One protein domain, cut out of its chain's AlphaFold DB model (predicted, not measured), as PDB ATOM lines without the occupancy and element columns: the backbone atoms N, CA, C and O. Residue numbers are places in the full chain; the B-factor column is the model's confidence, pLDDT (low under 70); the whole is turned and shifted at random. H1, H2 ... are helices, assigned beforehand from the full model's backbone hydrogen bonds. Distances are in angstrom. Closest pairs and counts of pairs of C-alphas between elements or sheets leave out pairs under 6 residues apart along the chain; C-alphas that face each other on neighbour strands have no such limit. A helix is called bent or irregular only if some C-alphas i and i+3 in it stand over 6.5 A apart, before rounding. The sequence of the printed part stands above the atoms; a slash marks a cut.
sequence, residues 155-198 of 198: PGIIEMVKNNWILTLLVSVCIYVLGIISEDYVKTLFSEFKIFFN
ATOM      1  N   PRO A 155      15.595  33.583  12.599       88.31
ATOM      2  CA  PRO A 155      15.311  32.230  13.082       88.31
ATOM      3  C   PRO A 155      14.082  32.154  13.999       88.31
ATOM      4  O   PRO A 155      13.276  31.242  13.850       88.31
ATOM      5  N   GLY A 156      13.904  33.126  14.900       85.88
ATOM      6  CA  GLY A 156      12.752  33.186  15.804       85.88
ATOM      7  C   GLY A 156      11.421  33.356  15.071       85.88
ATOM      8  O   GLY A 156      10.444  32.671  15.371       85.88
ATOM      9  N   ILE A 157      11.389  34.213  14.048       87.38
ATOM     10  CA  ILE A 157      10.211  34.398  13.192       87.38
ATOM     11  C   ILE A 157       9.899  33.107  12.427       87.38
ATOM     12  O   ILE A 157       8.739  32.697  12.385       87.38
ATOM     13  N   ILE A 158      10.913  32.446  11.859       88.44
ATOM     14  CA  ILE A 158      10.739  31.166  11.155       88.44
ATOM     15  C   ILE A 158      10.138  30.114  12.094       88.44
ATOM     16  O   ILE A 158       9.184  29.435  11.717       88.44
ATOM     17  N   GLU A 159      10.659  30.000  13.314       87.44
ATOM     18  CA  GLU A 159      10.180  29.033  14.303       87.44
ATOM     19  C   GLU A 159       8.733  29.320  14.733       87.44
ATOM     20  O   GLU A 159       7.892  28.421  14.779       87.44
ATOM     21  N   MET A 160       8.397  30.594  14.949       86.62
ATOM     22  CA  MET A 160       7.034  31.024  15.267       86.62
ATOM     23  C   MET A 160       6.034  30.690  14.147       86.62
ATOM     24  O   MET A 160       4.892  30.323  14.435       86.62
ATOM     25  N   VAL A 161       6.445  30.819  12.879       87.50
ATOM     26  CA  VAL A 161       5.618  30.470  11.715       87.50
ATOM     27  C   VAL A 161       5.428  28.957  11.622       87.50
ATOM     28  O   VAL A 161       4.290  28.512  11.482       87.50
ATOM     29  N   LYS A 162       6.503  28.168  11.755       86.81
ATOM     30  CA  LYS A 162       6.453  26.695  11.690       86.81
ATOM     31  C   LYS A 162       5.534  26.089  12.748       86.81
ATOM     32  O   LYS A 162       4.764  25.185  12.440       86.81
ATOM     33  N   ASN A 163       5.550  26.637  13.961       84.69
ATOM     34  CA  ASN A 163       4.723  26.159  15.073       84.69
ATOM     35  C   ASN A 163       3.272  26.680  15.037       84.69
ATOM     36  O   ASN A 163       2.527  26.555  16.012       84.69
ATOM     37  N   ASN A 164       2.838  27.298  13.932       86.12
ATOM     38  CA  ASN A 164       1.456  27.724  13.740       86.12
ATOM     39  C   ASN A 164       1.021  27.539  12.278       86.12
ATOM     40  O   ASN A 164       1.387  28.322  11.402       86.12
ATOM     41  N   TRP A 165       0.170  26.543  12.021       86.44
ATOM     42  CA  TRP A 165      -0.284  26.207  10.667       86.44
ATOM     43  C   TRP A 165      -0.995  27.371   9.952       86.44
ATOM     44  O   TRP A 165      -0.867  27.502   8.737       86.44
ATOM     45  N   ILE A 166      -1.689  28.251  10.687       89.44
ATOM     46  CA  ILE A 166      -2.346  29.435  10.113       89.44
ATOM     47  C   ILE A 166      -1.291  30.436   9.642       89.44
ATOM     48  O   ILE A 166      -1.382  30.947   8.530       89.44
ATOM     49  N   LEU A 167      -0.262  30.697  10.457       88.75
ATOM     50  CA  LEU A 167       0.848  31.567  10.050       88.75
ATOM     51  C   LEU A 167       1.622  30.957   8.881       88.75
ATOM     52  O   LEU A 167       1.966  31.676   7.949       88.75
ATOM     53  N   THR A 168       1.846  29.641   8.903       90.38
ATOM     54  CA  THR A 168       2.466  28.914   7.787       90.38
ATOM     55  C   THR A 168       1.663  29.106   6.502       90.38
ATOM     56  O   THR A 168       2.242  29.446   5.471       90.38
ATOM     57  N   LEU A 169       0.337  28.960   6.557       93.56
ATOM     58  CA  LEU A 169      -0.544  29.182   5.411       93.56
ATOM     59  C   LEU A 169      -0.465  30.632   4.914       93.56
ATOM     60  O   LEU A 169      -0.266  30.853   3.724       93.56
ATOM     61  N   LEU A 170      -0.564  31.613   5.815       94.00
ATOM     62  CA  LEU A 170      -0.501  33.036   5.465       94.00
ATOM     63  C   LEU A 170       0.832  33.408   4.808       94.00
ATOM     64  O   LEU A 170       0.840  34.038   3.754       94.00
ATOM     65  N   VAL A 171       1.955  32.984   5.389       92.06
ATOM     66  CA  VAL A 171       3.289  33.231   4.823       92.06
ATOM     67  C   VAL A 171       3.438  32.545   3.468       92.06
ATOM     68  O   VAL A 171       3.961  33.156   2.540       92.06
ATOM     69  N   SER A 172       2.924  31.322   3.316       91.44
ATOM     70  CA  SER A 172       2.952  30.599   2.038       91.44
ATOM     71  C   SER A 172       2.166  31.335   0.949       91.44
ATOM     72  O   SER A 172       2.654  31.471  -0.171       91.44
ATOM     73  N   VAL A 173       0.986  31.875   1.279       94.94
ATOM     74  CA  VAL A 173       0.185  32.699   0.359       94.94
ATOM     75  C   VAL A 173       0.919  33.992  -0.002       94.94
ATOM     76  O   VAL A 173       0.980  34.343  -1.178       94.94
ATOM     77  N   CYS A 174       1.527  34.676   0.970       93.38
ATOM     78  CA  CYS A 174       2.318  35.882   0.708       93.38
ATOM     79  C   CYS A 174       3.498  35.600  -0.233       93.38
ATOM     80  O   CYS A 174       3.701  36.344  -1.188       93.38
ATOM     81  N   ILE A 175       4.248  34.515  -0.001       92.81
ATOM     82  CA  ILE A 175       5.360  34.094  -0.869       92.81
ATOM     83  C   ILE A 175       4.852  33.783  -2.281       92.81
ATOM     84  O   ILE A 175       5.467  34.208  -3.255       92.81
ATOM     85  N   TYR A 176       3.716  33.091  -2.403       94.38
ATOM     86  CA  TYR A 176       3.108  32.773  -3.695       94.38
ATOM     87  C   TYR A 176       2.716  34.032  -4.485       94.38
ATOM     88  O   TYR A 176       3.085  34.170  -5.649       94.38
ATOM     89  N   VAL A 177       2.029  34.986  -3.845       93.69
ATOM     90  CA  VAL A 177       1.628  36.257  -4.474       93.69
ATOM     91  C   VAL A 177       2.849  37.089  -4.874       93.69
ATOM     92  O   VAL A 177       2.887  37.625  -5.980       93.69
ATOM     93  N   LEU A 178       3.867  37.165  -4.010       92.19
ATOM     94  CA  LEU A 178       5.134  37.828  -4.332       92.19
ATOM     95  C   LEU A 178       5.827  37.173  -5.529       92.19
ATOM     96  O   LEU A 178       6.356  37.887  -6.376       92.19
ATOM     97  N   GLY A 179       5.785  35.843  -5.624       92.06
ATOM     98  CA  GLY A 179       6.308  35.093  -6.762       92.06
ATOM     99  C   GLY A 179       5.661  35.524  -8.078       92.06
ATOM    100  O   GLY A 179       6.380  35.888  -9.005       92.06
ATOM    101  N   ILE A 180       4.325  35.586  -8.120       92.81
ATOM    102  CA  ILE A 180       3.566  36.056  -9.295       92.81
ATOM    103  C   ILE A 180       3.971  37.482  -9.678       92.81
ATOM    104  O   ILE A 180       4.288  37.740 -10.834       92.81
ATOM    105  N   ILE A 181       4.002  38.410  -8.716       90.75
ATOM    106  CA  ILE A 181       4.365  39.811  -8.986       90.75
ATOM    107  C   ILE A 181       5.808  39.907  -9.497       90.75
ATOM    108  O   ILE A 181       6.094  40.668 -10.417       90.75
ATOM    109  N   SER A 182       6.728  39.136  -8.910       89.38
ATOM    110  CA  SER A 182       8.147  39.158  -9.275       89.38
ATOM    111  C   SER A 182       8.430  38.601 -10.670       89.38
ATOM    112  O   SER A 182       9.440  38.969 -11.266       89.38
ATOM    113  N   GLU A 183       7.549  37.752 -11.207       87.38
ATOM    114  CA  GLU A 183       7.732  37.099 -12.504       87.38
ATOM    115  C   GLU A 183       7.938  38.119 -13.635       87.38
ATOM    116  O   GLU A 183       8.853  37.972 -14.451       87.38
ATOM    117  N   ASP A 184       7.149  39.196 -13.640       82.81
ATOM    118  CA  ASP A 184       7.227  40.254 -14.650       82.81
ATOM    119  C   ASP A 184       8.520  41.082 -14.533       82.81
ATOM    120  O   ASP A 184       9.158  41.411 -15.540       82.81
ATOM    121  N   TYR A 185       8.976  41.354 -13.306       82.50
ATOM    122  CA  TYR A 185      10.243  42.052 -13.061       82.50
ATOM    123  C   TYR A 185      11.449  41.203 -13.468       82.50
ATOM    124  O   TYR A 185      12.375  41.705 -14.106       82.50
ATOM    125  N   VAL A 186      11.432  39.909 -13.140       83.06
ATOM    126  CA  VAL A 186      12.504  38.972 -13.491       83.06
ATOM    127  C   VAL A 186      12.616  38.831 -15.009       83.06
ATOM    128  O   VAL A 186      13.721  38.934 -15.543       83.06
ATOM    129  N   LYS A 187      11.495  38.675 -15.729       82.25
ATOM    130  CA  LYS A 187      11.488  38.629 -17.205       82.25
ATOM    131  C   LYS A 187      12.105  39.888 -17.821       82.25
ATOM    132  O   LYS A 187      12.919  39.779 -18.737       82.25
ATOM    133  N   THR A 188      11.754  41.060 -17.292       81.25
ATOM    134  CA  THR A 188      12.282  42.350 -17.758       81.25
ATOM    135  C   THR A 188      13.795  42.442 -17.532       81.25
ATOM    136  O   THR A 188      14.541  42.671 -18.482       81.25
ATOM    137  N   LEU A 189      14.272  42.139 -16.322       79.06
ATOM    138  CA  LEU A 189      15.698  42.154 -15.975       79.06
ATOM    139  C   LEU A 189      16.531  41.197 -16.850       79.06
ATOM    140  O   LEU A 189      17.593  41.566 -17.352       79.06
ATOM    141  N   PHE A 190      16.050  39.969 -17.070       80.12
ATOM    142  CA  PHE A 190      16.733  38.999 -17.935       80.12
ATOM    143  C   PHE A 190      16.792  39.458 -19.395       80.12
ATOM    144  O   PHE A 190      17.777  39.173 -20.080       80.12
ATOM    145  N   SER A 191      15.765  40.163 -19.880       75.88
ATOM    146  CA  SER A 191      15.769  40.719 -21.234       75.88
ATOM    147  C   SER A 191      16.834  41.808 -21.405       75.88
ATOM    148  O   SER A 191      17.581  41.765 -22.382       75.88
ATOM    149  N   GLU A 192      16.994  42.700 -20.424       76.56
ATOM    150  CA  GLU A 192      18.029  43.741 -20.421       76.56
ATOM    151  C   GLU A 192      19.438  43.142 -20.327       76.56
ATOM    152  O   GLU A 192      20.329  43.515 -21.091       76.56
ATOM    153  N   PHE A 193      19.642  42.139 -19.468       75.00
ATOM    154  CA  PHE A 193      20.921  41.428 -19.373       75.00
ATOM    155  C   PHE A 193      21.319  40.753 -20.693       75.00
ATOM    156  O   PHE A 193      22.485  40.778 -21.076       75.00
ATOM    157  N   LYS A 194      20.363  40.185 -21.436       69.50
ATOM    158  CA  LYS A 194      20.634  39.532 -22.727       69.50
ATOM    159  C   LYS A 194      21.061  40.515 -23.828       69.50
ATOM    160  O   LYS A 194      21.679  40.088 -24.800       69.50
ATOM    161  N   ILE A 195      20.738  41.802 -23.675       66.88
ATOM    162  CA  ILE A 195      21.184  42.891 -24.559       66.88
ATOM    163  C   ILE A 195      22.617  43.324 -24.214       66.88
ATOM    164  O   ILE A 195      23.362  43.689 -25.110       66.88
ATOM    165  N   PHE A 196      23.028  43.255 -22.944       63.03
ATOM    166  CA  PHE A 196      24.374  43.660 -22.506       63.03
ATOM    167  C   PHE A 196      25.483  42.624 -22.770       63.03
ATOM    168  O   PHE A 196      26.658  42.979 -22.728       63.03
ATOM    169  N   PHE A 197      25.132  41.355 -23.010       59.03
ATOM    170  CA  PHE A 197      26.083  40.253 -23.239       59.03
ATOM    171  C   PHE A 197      26.082  39.703 -24.684       59.03
ATOM    172  O   PHE A 197      26.689  38.661 -24.929       59.03
ATOM    173  N   ASN A 198      25.423  40.390 -25.626       52.12
ATOM    174  CA  ASN A 198      25.520  40.178 -27.081       52.12
ATOM    175  C   ASN A 198      26.142  41.410 -27.740       52.12
ATOM    176  O   ASN A 198      26.842  41.227 -28.758       52.12
TER     177      ASN A 198
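Overview. This is residues 155 to 198 of the 198 residues of an uncharacterized protein of Larkinella punicea (UniProt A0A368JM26). A short helix, H1, meets one end of a long, kinked helix, H2, at a corner to make a rough L, and residues 172 to 198 stick out free as its long arm. The printed part has 44 residues with two named helices, H1 then H2, and no named strand; the class is all helix. It is an extended rod, with a radius of gyration of the C-alphas of 16.4 A and spans of 49 by 20 by 8 A.

Arrangement. Start at H1, residues 155 to 162, and cross the tight link to H2, residues 165 to 196. They touch only at the corner by their link, H2 with residues 167 to 171 alone; the closest C-alphas, of Val 161 and Leu 167, are 5.2 A apart. They run opposite ways at a steep tilt of 63 degrees. In H1 every O i to N i+4 pair is within hydrogen-bond range; in H2 26 of 28 are.

Along the chain. Find C-alpha 155 at (15.311, 32.230, 13.082), where H1 begins its 10.5 A. From C-alpha 165 H2 runs 44.9 A to C-alpha 196 at (24.374, 43.660, -22.506), with a kink of 38 degrees near residue 183. H2 is neither bent nor irregular, but only just: C-alphas 181 and 184 are 6.4 A apart.

Size, cuts and confidence. The two C-alphas farthest apart, of Asn 163 and Asn 198, are 49.1 A apart. The printed part has no cut; residues 194 to 198 have pLDDT under 70.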